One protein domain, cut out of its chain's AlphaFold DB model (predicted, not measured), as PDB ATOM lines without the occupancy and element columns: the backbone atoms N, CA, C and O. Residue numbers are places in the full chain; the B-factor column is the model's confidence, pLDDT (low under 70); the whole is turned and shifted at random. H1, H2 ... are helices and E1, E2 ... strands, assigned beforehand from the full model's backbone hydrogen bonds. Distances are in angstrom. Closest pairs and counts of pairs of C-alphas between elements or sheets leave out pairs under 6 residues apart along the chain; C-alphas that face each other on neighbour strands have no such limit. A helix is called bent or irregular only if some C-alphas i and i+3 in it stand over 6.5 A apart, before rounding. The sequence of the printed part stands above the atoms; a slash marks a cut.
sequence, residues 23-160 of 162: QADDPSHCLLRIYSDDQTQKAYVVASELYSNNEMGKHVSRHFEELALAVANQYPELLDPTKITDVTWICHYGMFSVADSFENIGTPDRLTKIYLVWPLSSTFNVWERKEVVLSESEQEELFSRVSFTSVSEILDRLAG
ATOM      1  N   GLN A  23      89.836 119.684 191.785       59.66
ATOM      2  CA  GLN A  23      90.208 119.289 190.431       59.66
ATOM      3  C   GLN A  23      91.729 119.271 190.255       59.66
ATOM      4  O   GLN A  23      92.349 120.313 190.043       59.66
ATOM      5  N   ALA A  24      92.295 118.066 190.246       56.78
ATOM      6  CA  ALA A  24      93.497 117.722 189.491       56.78
ATOM      7  C   ALA A  24      93.204 116.409 188.750       56.78
ATOM      8  O   ALA A  24      93.099 115.366 189.379       56.78
ATOM      9  N   ASP A  25      92.953 116.488 187.439       67.62
ATOM     10  CA  ASP A  25      92.666 115.392 186.488       67.62
ATOM     11  C   ASP A  25      91.679 114.259 186.893       67.62
ATOM     12  O   ASP A  25      91.493 113.319 186.121       67.62
ATOM     13  N   ASP A  26      90.976 114.350 188.026       69.50
ATOM     14  CA  ASP A  26      90.040 113.334 188.526       69.50
ATOM     15  C   ASP A  26      88.804 113.968 189.209       69.50
ATOM     16  O   ASP A  26      88.941 114.998 189.871       69.50
ATOM     17  N   PRO A  27      87.591 113.388 189.071       69.19
ATOM     18  CA  PRO A  27      86.363 113.902 189.692       69.19
ATOM     19  C   PRO A  27      86.155 113.477 191.162       69.19
ATOM     20  O   PRO A  27      85.011 113.453 191.632       69.19
ATOM     21  N   SER A  28      87.216 113.117 191.894       76.00
ATOM     22  CA  SER A  28      87.146 112.871 193.340       76.00
ATOM     23  C   SER A  28      86.517 114.059 194.065       76.00
ATOM     24  O   SER A  28      86.935 115.208 193.910       76.00
ATOM     25  N   HIS A  29      85.529 113.794 194.907       80.19
ATOM     26  CA  HIS A  29      84.888 114.835 195.703       80.19
ATOM     27  C   HIS A  29      84.585 114.332 197.108       80.19
ATOM     28  O   HIS A  29      84.482 113.131 197.367       80.19
ATOM     29  N   CYS A  30      84.472 115.263 198.044       84.88
ATOM     30  CA  CYS A  30      84.200 114.953 199.438       84.88
ATOM     31  C   CYS A  30      83.138 115.892 199.984       84.88
ATOM     32  O   CYS A  30      82.922 116.984 199.460       84.88
ATOM     33  N   LEU A  31      82.487 115.494 201.069       86.69
ATOM     34  CA  LEU A  31      81.838 116.465 201.927       86.69
ATOM     35  C   LEU A  31      82.875 117.005 202.914       86.69
ATOM     36  O   LEU A  31      83.432 116.255 203.723       86.69
ATOM     37  N   LEU A  32      83.104 118.310 202.853       90.25
ATOM     38  CA  LEU A  32      84.022 119.034 203.711       90.25
ATOM     39  C   LEU A  32      83.261 119.679 204.870       90.25
ATOM     40  O   LEU A  32      82.294 120.418 204.658       90.25
ATOM     41  N   ARG A  33      83.738 119.432 206.091       91.75
ATOM     42  CA  ARG A  33      83.290 120.125 207.303       91.75
ATOM     43  C   ARG A  33      84.479 120.780 207.990       91.75
ATOM     44  O   ARG A  33      85.458 120.100 208.302       91.75
ATOM     45  N   ILE A  34      84.379 122.083 208.230       93.56
ATOM     46  CA  ILE A  34      85.392 122.857 208.954       93.56
ATOM     47  C   ILE A  34      84.795 123.271 210.292       93.56
ATOM     48  O   ILE A  34      83.729 123.882 210.336       93.56
ATOM     49  N   TYR A  35      85.493 122.955 211.374       93.62
ATOM     50  CA  TYR A  35      85.174 123.382 212.730       93.62
ATOM     51  C   TYR A  35      86.327 124.258 213.199       93.62
ATOM     52  O   TYR A  35      87.456 123.778 213.247       93.62
ATOM     53  N   SER A  36      86.059 125.517 213.530       89.75
ATOM     54  CA  SER A  36      87.056 126.417 214.116       89.75
ATOM     55  C   SER A  36      86.671 126.724 215.554       89.75
ATOM     56  O   SER A  36      85.499 126.977 215.843       89.75
ATOM     57  N   ASP A  37      87.655 126.703 216.445       86.81
ATOM     58  CA  ASP A  37      87.527 127.165 217.818       86.81
ATOM     59  C   ASP A  37      88.536 128.285 218.077       86.81
ATOM     60  O   ASP A  37      89.724 128.050 218.314       86.81
ATOM     61  N   ASP A  38      88.030 129.517 218.065       81.25
ATOM     62  CA  ASP A  38      88.825 130.721 218.296       81.25
ATOM     63  C   ASP A  38      89.370 130.802 219.735       81.25
ATOM     64  O   ASP A  38      90.369 131.484 219.970       81.25
ATOM     65  N   GLN A  39      88.751 130.117 220.709       85.69
ATOM     66  CA  GLN A  39      89.229 130.120 222.097       85.69
ATOM     67  C   GLN A  39      90.479 129.262 222.256       85.69
ATOM     68  O   GLN A  39      91.401 129.637 222.980       85.69
ATOM     69  N   THR A  40      90.503 128.104 221.593       88.50
ATOM     70  CA  THR A  40      91.654 127.195 221.637       88.50
ATOM     71  C   THR A  40      92.627 127.396 220.480       88.50
ATOM     72  O   THR A  40      93.706 126.809 220.509       88.50
ATOM     73  N   GLN A  41      92.288 128.257 219.512       92.81
ATOM     74  CA  GLN A  41      93.066 128.519 218.300       92.81
ATOM     75  C   GLN A  41      93.327 127.242 217.493       92.81
ATOM     76  O   GLN A  41      94.439 127.022 216.998       92.81
ATOM     77  N   LYS A  42      92.313 126.377 217.402       93.38
ATOM     78  CA  LYS A  42      92.387 125.082 216.717       93.38
ATOM     79  C   LYS A  42      91.294 124.955 215.678       93.38
ATOM     80  O   LYS A  42      90.180 125.432 215.884       93.38
ATOM     81  N   ALA A  43      91.598 124.222 214.616       94.44
ATOM     82  CA  ALA A  43      90.603 123.802 213.649       94.44
ATOM     83  C   ALA A  43      90.600 122.282 213.460       94.44
ATOM     84  O   ALA A  43      91.634 121.613 213.535       94.44
ATOM     85  N   TYR A  44      89.423 121.741 213.175       94.56
ATOM     86  CA  TYR A  44      89.234 120.374 212.711       94.56
ATOM     87  C   TYR A  44      88.682 120.446 211.295       94.56
ATOM     88  O   TYR A  44      87.661 121.092 211.055       94.56
ATOM     89  N   VAL A  45      89.352 119.783 210.359       94.31
ATOM     90  CA  VAL A  45      88.905 119.692 208.970       94.31
ATOM     91  C   VAL A  45      88.643 118.233 208.665       94.31
ATOM     92  O   VAL A  45      89.557 117.408 208.696       94.31
ATOM     93  N   VAL A  46      87.382 117.917 208.383       92.19
ATOM     94  CA  VAL A  46      86.952 116.549 208.107       92.19
ATOM     95  C   VAL A  46      86.480 116.457 206.665       92.19
ATOM     96  O   VAL A  46      85.463 117.050 206.303       92.19
ATOM     97  N   ALA A  47      87.205 115.682 205.863       90.62
ATOM     98  CA  ALA A  47      86.823 115.317 204.507       90.62
ATOM     99  C   ALA A  47      86.205 113.916 204.527       90.62
ATOM    100  O   ALA A  47      86.892 112.923 204.777       90.62
ATOM    101  N   SER A  48      84.893 113.837 204.310       86.75
ATOM    102  CA  SER A  48      84.168 112.566 204.191       86.75
ATOM    103  C   SER A  48      84.072 112.169 202.725       86.75
ATOM    104  O   SER A  48      83.602 112.966 201.912       86.75
ATOM    105  N   GLU A  49      84.538 110.968 202.387       80.88
ATOM    106  CA  GLU A  49      84.350 110.396 201.050       80.88
ATOM    107  C   GLU A  49      82.857 110.322 200.712       80.88
ATOM    108  O   GLU A  49      82.057 110.108 201.611       80.88
ATOM    109  N   LEU A  50      82.469 110.526 199.451       75.38
ATOM    110  CA  LEU A  50      81.092 110.296 199.006       75.38
ATOM    111  C   LEU A  50      80.994 108.993 198.212       75.38
ATOM    112  O   LEU A  50      81.943 108.585 197.546       75.38
ATOM    113  N   TYR A  51      79.813 108.368 198.228       67.81
ATOM    114  CA  TYR A  51      79.566 107.086 197.550       67.81
ATOM    115  C   TYR A  51      79.864 107.131 196.047       67.81
ATOM    116  O   TYR A  51      80.314 106.153 195.459       67.81
ATOM    117  N   SER A  52      79.644 108.285 195.420       63.16
ATOM    118  CA  SER A  52      79.922 108.530 194.005       63.16
ATOM    119  C   SER A  52      81.407 108.435 193.629       63.16
ATOM    120  O   SER A  52      81.715 108.432 192.441       63.16
ATOM    121  N   ASN A  53      82.320 108.272 194.593       65.31
ATOM    122  CA  ASN A  53      83.724 107.914 194.362       65.31
ATOM    123  C   ASN A  53      83.925 106.390 194.177       65.31
ATOM    124  O   ASN A  53      84.946 105.832 194.565       65.31
ATOM    125  N   ASN A  54      82.946 105.692 193.594       59.16
ATOM    126  CA  ASN A  54      82.921 104.227 193.468       59.16
ATOM    127  C   ASN A  54      83.918 103.646 192.445       59.16
ATOM    128  O   ASN A  54      84.077 102.427 192.352       59.16
ATOM    129  N   GLU A  55      84.592 104.492 191.670       61.41
ATOM    130  CA  GLU A  55      85.649 104.064 190.763       61.41
ATOM    131  C   GLU A  55      86.964 103.845 191.521       61.41
ATOM    132  O   GLU A  55      87.401 104.673 192.325       61.41
ATOM    133  N   MET A  56      87.634 102.724 191.230       54.28
ATOM    134  CA  MET A  56      88.937 102.407 191.815       54.28
ATOM    135  C   MET A  56      89.912 103.573 191.632       54.28
ATOM    136  O   MET A  56      90.258 103.944 190.513       54.28
ATOM    137  N   GLY A  57      90.408 104.103 192.750       55.12
ATOM    138  CA  GLY A  57      91.402 105.169 192.744       55.12
ATOM    139  C   GLY A  57      90.847 106.584 192.912       55.12
ATOM    140  O   GLY A  57      91.662 107.499 192.922       55.12
ATOM    141  N   LYS A  58      89.544 106.779 193.129       63.44
ATOM    142  CA  LYS A  58      88.955 108.108 193.401       63.44
ATOM    143  C   LYS A  58      88.830 108.444 194.893       63.44
ATOM    144  O   LYS A  58      87.954 109.190 195.319       63.44
ATOM    145  N   HIS A  59      89.709 107.864 195.709       70.25
ATOM    146  CA  HIS A  59      89.714 108.107 197.148       70.25
ATOM    147  C   HIS A  59      90.363 109.447 197.477       70.25
ATOM    148  O   HIS A  59      91.510 109.714 197.110       70.25
ATOM    149  N   VAL A  60      89.664 110.233 198.289       72.62
ATOM    150  CA  VAL A  60      90.074 111.575 198.727       72.62
ATOM    151  C   VAL A  60      91.416 111.555 199.480       72.62
ATOM    152  O   VAL A  60      92.177 112.518 199.414       72.62
ATOM    153  N   SER A  61      91.775 110.441 200.137       72.94
ATOM    154  CA  SER A  61      93.098 110.270 200.771       72.94
ATOM    155  C   SER A  61      94.267 110.328 199.798       72.94
ATOM    156  O   SER A  61      95.381 110.612 200.231       72.94
ATOM    157  N   ARG A  62      94.087 110.038 198.505       75.50
ATOM    158  CA  ARG A  62      95.215 110.003 197.558       75.50
ATOM    159  C   ARG A  62      95.839 111.377 197.362       75.50
ATOM    160  O   ARG A  62      97.056 111.462 197.258       75.50
ATOM    161  N   HIS A  63      95.013 112.414 197.398       79.12
ATOM    162  CA  HIS A  63      95.395 113.799 197.132       79.12
ATOM    163  C   HIS A  63      95.147 114.696 198.343       79.12
ATOM    164  O   HIS A  63      94.846 115.879 198.199       79.12
ATOM    165  N   PHE A  64      95.218 114.135 199.552       85.94
ATOM    166  CA  PHE A  64      94.787 114.845 200.750       85.94
ATOM    167  C   PHE A  64      95.602 116.124 200.998       85.94
ATOM    168  O   PHE A  64      95.066 117.122 201.465       85.94
ATOM    169  N   GLU A  65      96.886 116.129 200.654       87.94
ATOM    170  CA  GLU A  65      97.742 117.310 200.711       87.94
ATOM    171  C   GLU A  65      97.258 118.427 199.781       87.94
ATOM    172  O   GLU A  65      97.100 119.576 200.197       87.94
ATOM    173  N   GLU A  66      96.984 118.086 198.523       86.25
ATOM    174  CA  GLU A  66      96.490 119.036 197.529       86.25
ATOM    175  C   GLU A  66      95.098 119.557 197.913       86.25
ATOM    176  O   GLU A  66      94.842 120.760 197.824       86.25
ATOM    177  N   LEU A  67      94.241 118.677 198.442       87.88
ATOM    178  CA  LEU A  67      92.971 119.041 199.063       87.88
ATOM    179  C   LEU A  67      93.187 120.016 200.224       87.88
ATOM    180  O   LEU A  67      92.516 121.040 200.283       87.88
ATOM    181  N   ALA A  68      94.110 119.729 201.143       91.19
ATOM    182  CA  ALA A  68      94.362 120.568 202.309       91.19
ATOM    183  C   ALA A  68      94.819 121.977 201.902       91.19
ATOM    184  O   ALA A  68      94.326 122.960 202.459       91.19
ATOM    185  N   LEU A  69      95.689 122.094 200.888       90.62
ATOM    186  CA  LEU A  69      96.047 123.394 200.308       90.62
ATOM    187  C   LEU A  69      94.853 124.081 199.654       90.62
ATOM    188  O   LEU A  69      94.653 125.274 199.872       90.62
ATOM    189  N   ALA A  70      94.062 123.360 198.858       89.75
ATOM    190  CA  ALA A  70      92.883 123.927 198.210       89.75
ATOM    191  C   ALA A  70      91.888 124.470 199.245       89.75
ATOM    192  O   ALA A  70      91.408 125.592 199.106       89.75
ATOM    193  N   VAL A  71      91.651 123.719 200.321       91.88
ATOM    194  CA  VAL A  71      90.792 124.116 201.440       91.88
ATOM    195  C   VAL A  71      91.354 125.343 202.164       91.88
ATOM    196  O   VAL A  71      90.618 126.306 202.368       91.88
ATOM    197  N   ALA A  72      92.646 125.357 202.507       91.88
ATOM    198  CA  ALA A  72      93.276 126.505 203.165       91.88
ATOM    199  C   ALA A  72      93.250 127.776 202.296       91.88
ATOM    200  O   ALA A  72      93.039 128.871 202.812       91.88
ATOM    201  N   ASN A  73      93.410 127.632 200.978       90.75
ATOM    202  CA  ASN A  73      93.340 128.744 200.028       90.75
ATOM    203  C   ASN A  73      91.910 129.250 199.807       90.75
ATOM    204  O   ASN A  73      91.717 130.440 199.566       90.75
ATOM    205  N   GLN A  74      90.919 128.357 199.846       91.94
ATOM    206  CA  GLN A  74      89.519 128.703 199.619       91.94
ATOM    207  C   GLN A  74      88.848 129.310 200.857       91.94
ATOM    208  O   GLN A  74      87.954 130.138 200.697       91.94
ATOM    209  N   TYR A  75      89.292 128.932 202.059       92.62
ATOM    210  CA  TYR A  75      88.748 129.411 203.337       92.62
ATOM    211  C   TYR A  75      89.827 130.056 204.229       92.62
ATOM    212  O   TYR A  75      90.029 129.627 205.375       92.62
ATOM    213  N   PRO A  76      90.556 131.075 203.733       91.88
ATOM    214  CA  PRO A  76      91.686 131.669 204.446       91.88
ATOM    215  C   PRO A  76      91.274 132.361 205.750       91.88
ATOM    216  O   PRO A  76      92.088 132.500 206.655       91.88
ATOM    217  N   GLU A  77      90.019 132.790 205.879       90.62
ATOM    218  CA  GLU A  77      89.480 133.404 207.092       90.62
ATOM    219  C   GLU A  77      89.252 132.404 208.231       90.62
ATOM    220  O   GLU A  77      89.286 132.807 209.395       90.62
ATOM    221  N   LEU A  78      89.043 131.125 207.897       91.44
ATOM    222  CA  LEU A  78      88.803 130.035 208.851       91.44
ATOM    223  C   LEU A  78      90.083 129.281 209.206       91.44
ATOM    224  O   LEU A  78      90.174 128.687 210.275       91.44
ATOM    225  N   LEU A  79      91.063 129.298 208.303       93.19
ATOM    226  CA  LEU A  79      92.345 128.615 208.437       93.19
ATOM    227  C   LEU A  79      93.507 129.619 208.371       93.19
ATOM    228  O   LEU A  79      94.552 129.342 207.793       93.19
ATOM    229  N   ASP A  80      93.326 130.804 208.955       91.38
ATOM    230  CA  ASP A  80      94.352 131.848 209.029       91.38
ATOM    231  C   ASP A  80      95.485 131.407 209.979       91.38
ATOM    232  O   ASP A  80      95.239 131.273 211.183       91.38
ATOM    233  N   PRO A  81      96.739 131.234 209.511       92.19
ATOM    234  CA  PRO A  81      97.857 130.822 210.364       92.19
ATOM    235  C   PRO A  81      98.184 131.787 211.508       92.19
ATOM    236  O   PRO A  81      98.883 131.416 212.447       92.19
ATOM    237  N   THR A  82      97.719 133.038 211.438       92.50
ATOM    238  CA  THR A  82      97.901 134.014 212.523       92.50
ATOM    239  C   THR A  82      96.888 133.838 213.656       92.50
ATOM    240  O   THR A  82      97.106 134.346 214.757       92.50
ATOM    241  N   LYS A  83      95.792 133.108 213.405       91.38
ATOM    242  CA  LYS A  83      94.699 132.862 214.360       91.38
ATOM    243  C   LYS A  83      94.603 131.402 214.785       91.38
ATOM    244  O   LYS A  83      94.243 131.140 215.929       91.38
ATOM    245  N   ILE A  84      94.931 130.482 213.882       94.56
ATOM    246  CA  ILE A  84      94.883 129.036 214.084       94.56
ATOM    247  C   ILE A  84      96.303 128.506 214.235       94.56
ATOM    248  O   ILE A  84      97.130 128.615 213.332       94.56
ATOM    249  N   THR A  85      96.568 127.911 215.393       94.62
ATOM    250  CA  THR A  85      97.879 127.358 215.759       94.62
ATOM    251  C   THR A  85      98.025 125.886 215.393       94.62
ATOM    252  O   THR A  85      99.145 125.413 215.221       94.62
ATOM    253  N   ASP A  86      96.910 125.167 215.249       94.12
ATOM    254  CA  ASP A  86      96.892 123.738 214.947       94.12
ATOM    255  C   ASP A  86      95.652 123.366 214.125       94.12
ATOM    256  O   ASP A  86      94.543 123.840 214.397       94.12
ATOM    257  N   VAL A  87      95.840 122.489 213.136       94.88
ATOM    258  CA  VAL A  87      94.760 121.962 212.298       94.88
ATOM    259  C   VAL A  87      94.809 120.444 212.320       94.88
ATOM    260  O   VAL A  87      95.765 119.819 211.860       94.88
ATOM    261  N   THR A  88      93.745 119.833 212.832       94.69
ATOM    262  CA  THR A  88      93.566 118.384 212.773       94.69
ATOM    263  C   THR A  88      92.828 118.013 211.494       94.69
ATOM    264  O   THR A  88      91.632 118.261 211.351       94.69
ATOM    265  N   TRP A  89      93.559 117.381 210.581       94.06
ATOM    266  CA  TRP A  89      93.045 116.897 209.310       94.06
ATOM    267  C   TRP A  89      92.571 115.453 209.421       94.06
ATOM    268  O   TRP A  89      93.319 114.570 209.852       94.06
ATOM    269  N   ILE A  90      91.327 115.206 209.029       92.25
ATOM    270  CA  ILE A  90      90.683 113.903 209.156       92.25
ATOM    271  C   ILE A  90      90.094 113.513 207.809       92.25
ATOM    272  O   ILE A  90      89.299 114.245 207.220       92.25
ATOM    273  N   CYS A  91      90.457 112.323 207.352       90.00
ATOM    274  CA  CYS A  91      89.791 111.652 206.254       90.00
ATOM    275  C   CYS A  91      88.829 110.608 206.818       90.00
ATOM    276  O   CYS A  91      89.205 109.816 207.685       90.00
ATOM    277  N   HIS A  92      87.597 110.605 206.331       87.56
ATOM    278  CA  HIS A  92      86.525 109.775 206.857       87.56
ATOM    279  C   HIS A  92      85.946 108.865 205.771       87.56
ATOM    280  O   HIS A  92      85.549 109.345 204.709       87.56
ATOM    281  N   TYR A  93      85.915 107.565 206.076       78.00
ATOM    282  CA  TYR A  93      85.461 106.458 205.230       78.00
ATOM    283  C   TYR A  93      84.425 105.612 205.981       78.00
ATOM    284  O   TYR A  93      84.525 105.518 207.197       78.00
ATOM    285  N   GLY A  94      83.510 104.930 205.286       68.44
ATOM    286  CA  GLY A  94      82.516 104.020 205.891       68.44
ATOM    287  C   GLY A  94      81.076 104.543 205.849       68.44
ATOM    288  O   GLY A  94      80.800 105.520 205.153       68.44
ATOM    289  N   MET A  95      80.149 103.878 206.545       61.09
ATOM    290  CA  MET A  95      78.694 104.129 206.484       61.09
ATOM    291  C   MET A  95      78.272 105.588 206.715       61.09
ATOM    292  O   MET A  95      77.269 106.041 206.182       61.09
ATOM    293  N   PHE A  96      79.025 106.369 207.479       61.50
ATOM    294  CA  PHE A  96      78.711 107.780 207.698       61.50
ATOM    295  C   PHE A  96      79.077 108.674 206.501       61.50
ATOM    296  O   PHE A  96      78.598 109.806 206.399       61.50
ATOM    297  N   SER A  97      79.986 108.191 205.651       56.44
ATOM    298  CA  SER A  97      80.525 108.870 204.469       56.44
ATOM    299  C   SER A  97      79.747 108.503 203.190       56.44
ATOM    300  O   SER A  97      79.589 109.312 202.280       56.44
ATOM    301  N   VAL A  98      79.129 107.320 203.152       58.66
ATOM    302  CA  VAL A  98      78.392 106.800 201.992       58.66
ATOM    303  C   VAL A  98      76.955 106.442 202.366       58.66
ATOM    304  O   VAL A  98      76.716 105.950 203.455       58.66
ATOM    305  N   ALA A  99      75.980 106.657 201.477       57.78
ATOM    306  CA  ALA A  99      74.621 106.164 201.715       57.78
ATOM    307  C   ALA A  99      74.616 104.627 201.821       57.78
ATOM    308  O   ALA A  99      75.411 103.961 201.147       57.78
ATOM    309  N   ASP A 100      73.715 104.071 202.634       58.25
ATOM    310  CA  ASP A 100      73.592 102.622 202.807       58.25
ATOM    311  C   ASP A 100      73.369 101.930 201.450       58.25
ATOM    312  O   ASP A 100      72.432 102.231 200.709       58.25
ATOM    313  N   SER A 101      74.242 100.979 201.124       57.75
ATOM    314  CA  SER A 101      74.177 100.134 199.932       57.75
ATOM    315  C   SER A 101      74.518  98.690 200.296       57.75
ATOM    316  O   SER A 101      75.153  98.411 201.314       57.75
ATOM    317  N   PHE A 102      74.123  97.737 199.450       54.94
ATOM    318  CA  PHE A 102      74.455  96.330 199.683       54.94
ATOM    319  C   PHE A 102      75.975  96.099 199.784       54.94
ATOM    320  O   PHE A 102      76.410  95.228 200.534       54.94
ATOM    321  N   GLU A 103      76.785  96.897 199.078       53.38
ATOM    322  CA  GLU A 103      78.243  96.760 199.078       53.38
ATOM    323  C   GLU A 103      78.929  97.295 200.349       53.38
ATOM    324  O   GLU A 103      80.043  96.867 200.652       53.38
ATOM    325  N   ASN A 104      78.299  98.205 201.103       57.62
ATOM    326  CA  ASN A 104      78.939  98.907 202.227       57.62
ATOM    327  C   ASN A 104      78.298  98.663 203.606       57.62
ATOM    328  O   ASN A 104      78.900  99.060 204.600       57.62
ATOM    329  N   ILE A 105      77.173  97.938 203.686       60.22
ATOM    330  CA  ILE A 105      76.458  97.584 204.935       60.22
ATOM    331  C   ILE A 105      77.357  96.929 206.008       60.22
ATOM    332  O   ILE A 105      77.023  96.931 207.190       60.22
ATOM    333  N   GLY A 106      78.505  96.361 205.622       57.84
ATOM    334  CA  GLY A 106      79.490  95.766 206.533       57.84
ATOM    335  C   GLY A 106      80.797  96.549 206.699       57.84
ATOM    336  O   GLY A 106      81.729  96.015 207.298       57.84
ATOM    337  N   THR A 107      80.914  97.760 206.146       60.31
ATOM    338  CA  THR A 107      82.151  98.555 206.203       60.31
ATOM    339  C   THR A 107      82.072  99.544 207.366       60.31
ATOM    340  O   THR A 107      81.362 100.542 207.249       60.31
ATOM    341  N   PRO A 108      82.773  99.298 208.488       66.88
ATOM    342  CA  PRO A 108      82.711 100.189 209.640       66.88
ATOM    343  C   PRO A 108      83.286 101.567 209.304       66.88
ATOM    344  O   PRO A 108      84.183 101.687 208.463       66.88
ATOM    345  N   ASP A 109      82.798 102.589 210.006       74.69
ATOM    346  CA  ASP A 109      83.376 103.923 209.928       74.69
ATOM    347  C   ASP A 109      84.848 103.896 210.326       74.69
ATOM    348  O   ASP A 109      85.260 103.312 211.333       74.69
ATOM    349  N   ARG A 110      85.661 104.541 209.500       81.31
ATOM    350  CA  ARG A 110      87.098 104.655 209.659       81.31
ATOM    351  C   ARG A 110      87.487 106.117 209.527       81.31
ATOM    352  O   ARG A 110      87.484 106.696 208.439       81.31
ATOM    353  N   LEU A 111      87.899 106.687 210.650       87.69
ATOM    354  CA  LEU A 111      88.492 108.014 210.724       87.69
ATOM    355  C   LEU A 111      90.010 107.872 210.683       87.69
ATOM    356  O   LEU A 111      90.614 107.202 211.518       87.69
ATOM    357  N   THR A 112      90.636 108.489 209.689       90.81
ATOM    358  CA  THR A 112      92.088 108.495 209.521       90.81
ATOM    359  C   THR A 112      92.591 109.914 209.714       90.81
ATOM    360  O   THR A 112      92.217 110.818 208.968       90.81
ATOM    361  N   LYS A 113      93.444 110.120 210.716       92.88
ATOM    362  CA  LYS A 113      94.144 111.385 210.916       92.88
ATOM    363  C   LYS A 113      95.307 111.477 209.940       92.88
ATOM    364  O   LYS A 113      96.155 110.582 209.891       92.88
ATOM    365  N   ILE A 114      95.347 112.578 209.203       91.94
ATOM    366  CA  ILE A 114      96.423 112.902 208.271       91.94
ATOM    367  C   ILE A 114      97.339 113.908 208.960       91.94
ATOM    368  O   ILE A 114      96.907 114.984 209.374       91.94
ATOM    369  N   TYR A 115      98.606 113.549 209.141       90.75
ATOM    370  CA  TYR A 115      99.569 114.436 209.784       90.75
ATOM    371  C   TYR A 115     100.172 115.362 208.737       90.75
ATOM    372  O   TYR A 115     101.056 114.963 207.983       90.75
ATOM    373  N   LEU A 116      99.697 116.605 208.729       89.81
ATOM    374  CA  LEU A 116     100.262 117.694 207.944       89.81
ATOM    375  C   LEU A 116     100.831 118.739 208.896       89.81
ATOM    376  O   LEU A 116     100.200 119.090 209.893       89.81
ATOM    377  N   VAL A 117     102.030 119.232 208.593       89.50
ATOM    378  CA  VAL A 117     102.618 120.346 209.341       89.50
ATOM    379  C   VAL A 117     101.798 121.601 209.051       89.50
ATOM    380  O   VAL A 117     101.549 121.920 207.891       89.50
ATOM    381  N   TRP A 118     101.378 122.291 210.112       91.19
ATOM    382  CA  TRP A 118     100.683 123.571 210.035       91.19
ATOM    383  C   TRP A 118     101.628 124.718 210.445       91.19
ATOM    384  O   TRP A 118     102.327 124.574 211.452       91.19
ATOM    385  N   PRO A 119     101.670 125.852 209.716       92.50
ATOM    386  CA  PRO A 119     100.967 126.127 208.461       92.50
ATOM    387  C   PRO A 119     101.426 125.227 207.311       92.50
ATOM    388  O   PRO A 119     102.577 124.792 207.275       92.50
ATOM    389  N   LEU A 120     100.513 124.959 206.373       90.38
ATOM    390  CA  LEU A 120     100.822 124.143 205.201       90.38
ATOM    391  C   LEU A 120     101.915 124.814 204.358       90.38
ATOM    392  O   LEU A 120     101.862 126.011 204.075       90.38
ATOM    393  N   SER A 121     102.888 124.018 203.922       85.44
ATOM    394  CA  SER A 121     103.844 124.430 202.896       85.44
ATOM    395  C   SER A 121     103.178 124.408 201.520       85.44
ATOM    396  O   SER A 121     102.370 123.529 201.235       85.44
ATOM    397  N   SER A 122     103.572 125.319 200.627       80.06
ATOM    398  CA  SER A 122     103.145 125.294 199.222       80.06
ATOM    399  C   SER A 122     103.695 124.094 198.441       80.06
ATOM    400  O   SER A 122     103.274 123.849 197.315       80.06
ATOM    401  N   THR A 123     104.663 123.369 199.006       77.88
ATOM    402  CA  THR A 123     105.236 122.151 198.428       77.88
ATOM    403  C   THR A 123     105.100 120.998 199.411       77.88
ATOM    404  O   THR A 123     105.588 121.098 200.540       77.88
ATOM    405  N   PHE A 124     104.519 119.887 198.963       74.44
ATOM    406  CA  PHE A 124     104.427 118.661 199.748       74.44
ATOM    407  C   PHE A 124     105.384 117.594 199.247       74.44
ATOM    408  O   PHE A 124     105.526 117.380 198.042       74.44
ATOM    409  N   ASN A 125     105.987 116.874 200.189       70.25
ATOM    410  CA  ASN A 125     106.606 115.594 199.909       70.25
ATOM    411  C   ASN A 125     105.601 114.489 200.258       70.25
ATOM    412  O   ASN A 125     105.482 114.102 201.417       70.25
ATOM    413  N   VAL A 126     104.875 113.989 199.254       64.81
ATOM    414  CA  VAL A 126     103.818 112.964 199.418       64.81
ATOM    415  C   VAL A 126     104.348 111.697 200.115       64.81
ATOM    416  O   VAL A 126     103.613 110.987 200.796       64.81
ATOM    417  N   TRP A 127     105.653 111.427 200.011       59.28
ATOM    418  CA  TRP A 127     106.306 110.272 200.636       59.28
ATOM    419  C   TRP A 127     106.549 110.416 202.143       59.28
ATOM    420  O   TRP A 127     106.889 109.436 202.801       59.28
ATOM    421  N   GLU A 128     106.383 111.616 202.700       66.88
ATOM    422  CA  GLU A 128     106.535 111.888 204.135       66.88
ATOM    423  C   GLU A 128     105.190 111.901 204.872       66.88
ATOM    424  O   GLU A 128     105.148 112.086 206.092       66.88
ATOM    425  N   ARG A 129     104.082 111.672 204.153       74.38
ATOM    426  CA  ARG A 129     102.750 111.648 204.745       74.38
ATOM    427  C   ARG A 129     102.632 110.506 205.744       74.38
ATOM    428  O   ARG A 129     102.725 109.326 205.403       74.38
ATOM    429  N   LYS A 130     102.345 110.868 206.992       87.06
ATOM    430  CA  LYS A 130     101.931 109.920 208.022       87.06
ATOM    431  C   LYS A 130     100.412 109.931 208.126       87.06
ATOM    432  O   LYS A 130      99.799 110.976 208.331       87.06
ATOM    433  N   GLU A 131      99.828 108.746 208.053       89.75
ATOM    434  CA  GLU A 131      98.405 108.514 208.272       89.75
ATOM    435  C   GLU A 131      98.233 107.540 209.428       89.75
ATOM    436  O   GLU A 131      98.953 106.543 209.522       89.75
ATOM    437  N   VAL A 132      97.292 107.827 210.323       91.06
ATOM    438  CA  VAL A 132      96.968 106.937 211.440       91.06
ATOM    439  C   VAL A 132      95.462 106.791 211.519       91.06
ATOM    440  O   VAL A 132      94.733 107.780 211.575       91.06
ATOM    441  N   VAL A 133      94.998 105.545 211.513       90.31
ATOM    442  CA  VAL A 133      93.602 105.241 211.825       90.31
ATOM    443  C   VAL A 133      93.382 105.541 213.296       90.31
ATOM    444  O   VAL A 133      94.111 105.006 214.130       90.31
ATOM    445  N   LEU A 134      92.408 106.396 213.592       90.88
ATOM    446  CA  LEU A 134      92.085 106.766 214.960       90.88
ATOM    447  C   LEU A 134      91.605 105.536 215.731       90.88
ATOM    448  O   LEU A 134      90.715 104.813 215.269       90.88
ATOM    449  N   SER A 135      92.174 105.326 216.914       90.75
ATOM    450  CA  SER A 135      91.659 104.345 217.866       90.75
ATOM    451  C   SER A 135      90.271 104.751 218.368       90.75
ATOM    452  O   SER A 135      89.880 105.911 218.260       90.75
ATOM    453  N   GLU A 136      89.532 103.818 218.967       87.75
ATOM    454  CA  GLU A 136      88.212 104.115 219.547       87.75
ATOM    455  C   GLU A 136      88.266 105.294 220.531       87.75
ATOM    456  O   GLU A 136      87.458 106.210 220.432       87.75
ATOM    457  N   SER A 137      89.278 105.350 221.404       90.00
ATOM    458  CA  SER A 137      89.436 106.458 222.353       90.00
ATOM    459  C   SER A 137      89.715 107.802 221.669       90.00
ATOM    460  O   SER A 137      89.257 108.842 222.134       90.00
ATOM    461  N   GLU A 138      90.469 107.807 220.565       90.50
ATOM    462  CA  GLU A 138      90.725 109.031 219.794       90.50
ATOM    463  C   GLU A 138      89.477 109.487 219.026       90.50
ATOM    464  O   GLU A 138      89.235 110.687 218.884       90.50
ATOM    465  N   GLN A 139      88.663 108.539 218.552       89.12
ATOM    466  CA  GLN A 139      87.368 108.830 217.941       89.12
ATOM    467  C   GLN A 139      86.391 109.398 218.971       89.12
ATOM    468  O   GLN A 139      85.761 110.418 218.702       89.12
ATOM    469  N   GLU A 140      86.310 108.812 220.166       87.88
ATOM    470  CA  GLU A 140      85.515 109.346 221.276       87.88
ATOM    471  C   GLU A 140      85.953 110.767 221.646       87.88
ATOM    472  O   GLU A 140      85.106 111.651 221.804       87.88
ATOM    473  N   GLU A 141      87.264 111.025 221.719       88.00
ATOM    474  CA  GLU A 141      87.775 112.373 221.960       88.00
ATOM    475  C   GLU A 141      87.343 113.336 220.848       88.00
ATOM    476  O   GLU A 141      86.820 114.413 221.141       88.00
ATOM    477  N   LEU A 142      87.503 112.959 219.578       88.00
ATOM    478  CA  LEU A 142      87.059 113.777 218.453       88.00
ATOM    479  C   LEU A 142      85.550 114.059 218.531       88.00
ATOM    480  O   LEU A 142      85.129 115.215 218.466       88.00
ATOM    481  N   PHE A 143      84.732 113.027 218.733       86.69
ATOM    482  CA  PHE A 143      83.275 113.131 218.826       86.69
ATOM    483  C   PHE A 143      82.789 113.880 220.067       86.69
ATOM    484  O   PHE A 143      81.657 114.373 220.077       86.69
ATOM    485  N   SER A 144      83.614 113.995 221.108       85.81
ATOM    486  CA  SER A 144      83.337 114.868 222.252       85.81
ATOM    487  C   SER A 144      83.482 116.350 221.902       85.81
ATOM    488  O   SER A 144      82.890 117.186 222.577       85.81
ATOM    489  N   ARG A 145      84.228 116.679 220.838       85.75
ATOM    490  CA  ARG A 145      84.547 118.057 220.444       85.75
ATOM    491  C   ARG A 145      83.730 118.547 219.265       85.75
ATOM    492  O   ARG A 145      83.355 119.710 219.267       85.75
ATOM    493  N   VAL A 146      83.467 117.705 218.268       87.12
ATOM    494  CA  VAL A 146      82.766 118.104 217.038       87.12
ATOM    495  C   VAL A 146      81.448 117.357 216.868       87.12
ATOM    496  O   VAL A 146      81.296 116.210 217.292       87.12
ATOM    497  N   SER A 147      80.476 118.018 216.244       84.31
ATOM    498  CA  SER A 147      79.203 117.411 215.866       84.31
ATOM    499  C   SER A 147      79.245 116.941 214.416       84.31
ATOM    500  O   SER A 147      79.413 117.756 213.508       84.31
ATOM    501  N   PHE A 148      79.051 115.642 214.196       77.38
ATOM    502  CA  PHE A 148      78.931 115.062 212.862       77.38
ATOM    503  C   PHE A 148      77.467 114.842 212.502       77.38
ATOM    504  O   PHE A 148      76.842 113.899 212.978       77.38
ATOM    505  N   THR A 149      76.934 115.696 211.636       77.06
ATOM    506  CA  THR A 149      75.693 115.400 210.909       77.06
ATOM    507  C   THR A 149      76.007 114.354 209.836       77.06
ATOM    508  O   THR A 149      77.061 114.453 209.199       77.06
ATOM    509  N   SER A 150      75.165 113.333 209.647       73.56
ATOM    510  CA  SER A 150      75.437 112.277 208.657       73.56
ATOM    511  C   SER A 150      75.524 112.850 207.245       73.56
ATOM    512  O   SER A 150      74.870 113.841 206.928       73.56
ATOM    513  N   VAL A 151      76.346 112.248 206.376       70.94
ATOM    514  CA  VAL A 151      76.391 112.673 204.967       70.94
ATOM    515  C   VAL A 151      75.005 112.559 204.331       70.94
ATOM    516  O   VAL A 151      74.620 113.465 203.607       70.94
ATOM    517  N   SER A 152      74.238 111.507 204.637       69.75
ATOM    518  CA  SER A 152      72.871 111.332 204.128       69.75
ATOM    519  C   SER A 152      71.959 112.510 204.466       69.75
ATOM    520  O   SER A 152      71.383 113.097 203.560       69.75
ATOM    521  N   GLU A 153      71.905 112.924 205.734       77.19
ATOM    522  CA  GLU A 153      71.079 114.052 206.173       77.19
ATOM    523  C   GLU A 153      71.507 115.356 205.487       77.19
ATOM    524  O   GLU A 153      70.679 116.180 205.106       77.19
ATOM    525  N   ILE A 154      72.808 115.544 205.273       76.19
ATOM    526  CA  ILE A 154      73.334 116.732 204.593       76.19
ATOM    527  C   ILE A 154      72.987 116.710 203.109       76.19
ATOM    528  O   ILE A 154      72.572 117.732 202.569       76.19
ATOM    529  N   LEU A 155      73.142 115.566 202.442       73.75
ATOM    530  CA  LEU A 155      72.765 115.412 201.040       73.75
ATOM    531  C   LEU A 155      71.258 115.606 200.853       73.75
ATOM    532  O   LEU A 155      70.868 116.300 199.916       73.75
ATOM    533  N   ASP A 156      70.433 115.092 201.767       75.88
ATOM    534  CA  ASP A 156      68.987 115.320 201.771       75.88
ATOM    535  C   ASP A 156      68.673 116.814 201.917       75.88
ATOM    536  O   ASP A 156      67.933 117.371 201.103       75.88
ATOM    537  N   ARG A 157      69.313 117.505 202.870       78.06
ATOM    538  CA  ARG A 157      69.173 118.961 203.053       78.06
ATOM    539  C   ARG A 157      69.609 119.748 201.815       78.06
ATOM    540  O   ARG A 157      68.920 120.684 201.408       78.06
ATOM    541  N   LEU A 158      70.727 119.374 201.191       70.62
ATOM    542  CA  LEU A 158      71.232 120.006 199.965       70.62
ATOM    543  C   LEU A 158      70.329 119.733 198.752       70.62
ATOM    544  O   LEU A 158      70.218 120.586 197.873       70.62
ATOM    545  N   ALA A 159      69.655 118.582 198.715       73.56
ATOM    546  CA  ALA A 159      68.670 118.229 197.697       73.56
ATOM    547  C   ALA A 159      67.294 118.899 197.911       73.56
ATOM    548  O   ALA A 159      66.403 118.741 197.075       73.56
ATOM    549  N   GLY A 160      67.112 119.665 198.996       70.25
ATOM    550  CA  GLY A 160      65.857 120.346 199.333       70.25
ATOM    551  C   GLY A 160      64.895 119.526 200.199       70.25
ATOM    552  O   GLY A 160      63.727 119.900 200.324       70.25
TER     553      GLY A 160
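What this domain is: This is residues 23 to 160 of the 162 residues of an uncharacterized protein of Acaryochloris marina (strain MBIC 11017) (UniProt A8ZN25). A twisted sheet of five strands curls round one helix, H1, on one face, while a second helix, H2, crosses the opposite face. The last helix, H3, only grazes the sheet near E1 and E2, and the long loop of residues 94 to 109 joins E3 to E4. The printed part has 138 residues, with three named helices and five named strands in the order E1 E2 H1 E3 E4 E5 H2 H3; the sheet runs E1 E2 E3 E4 E5 and is mixed, with E2 and E3 parallel and the other neighbours antiparallel. The class is mixed, helices and strands, with under half of the printed residues, 68, in named elements. The whole is compact, with a radius of gyration of the C-alphas of 15.0 A and spans of 45 by 35 by 34 A.

How they stand to each other: Edge strand E1, residues 29 to 37, forms a hairpin with E2, residues 42 to 49, at 163 degrees between directions; N 33 and O 46 are 2.9 A apart, within hydrogen-bond range. H1, residues 60 to 74, is on the sheet, which curls round it; the closest C-alphas of H1 and E2 are those of Val 60 and Glu 49, 6.3 A apart. E2, H1 and E3, residues 86 to 93, form a strand-helix-strand unit, two parallel neighbour strands with a helix between, and its crossover is right-handed. E2 and E3 stand at 17 degrees, with N 45 and O 88 at 2.9 A. E3, E4, residues 110 to 115, and E5, residues 130 to 133, form a meander, each strand the antiparallel neighbour of the one before; N 91 and O 112 are 2.8 A apart, and N 113 and O 132 are 2.8 A apart. H2, residues 136 to 145, is on the face opposite H1 at a height over the sheet of 9.2 A. It is only just over E4, on which 3 of its 10 C-alphas fall, and runs across the strands, at 81 degrees to E4 on the local plane. H3, residues 151 to 158, only grazes the sheet with its residues 151 to 155; its closest C-alpha pair with E1 is Val 151 and Leu 31, 7.3 A apart. H2 and H3 are apart. Every O i to N i+4 pair is within hydrogen-bond range in H2 and H3, and 9 of 11 in H1.

Where its parts are: E1 begins at C-alpha 29, (84.888, 114.835, 195.703), and is 25.5 A long; E2 and E3 are each 22.9 A. H1 is 17.2 A long and irregular, with C-alphas 62 and 65 8.3 A apart. E4 is 15.8 A long, H2 14.4 A, and E5 and H3 10.3 A each. H3 ends at C-alpha 158, (71.232, 120.006, 199.965).

The domain as a whole: The C-alphas farthest apart, those of Thr 82 and Phe 102, are 46.2 A apart. The printed part has no cut. The links H1 to E3, E3 to E4 and E4 to E5 are long. The mean pLDDT of the printed part is 80.4; it is under 70 in residues 23 to 27, 51 to 58, 94 to 108, 126 to 128 and 152.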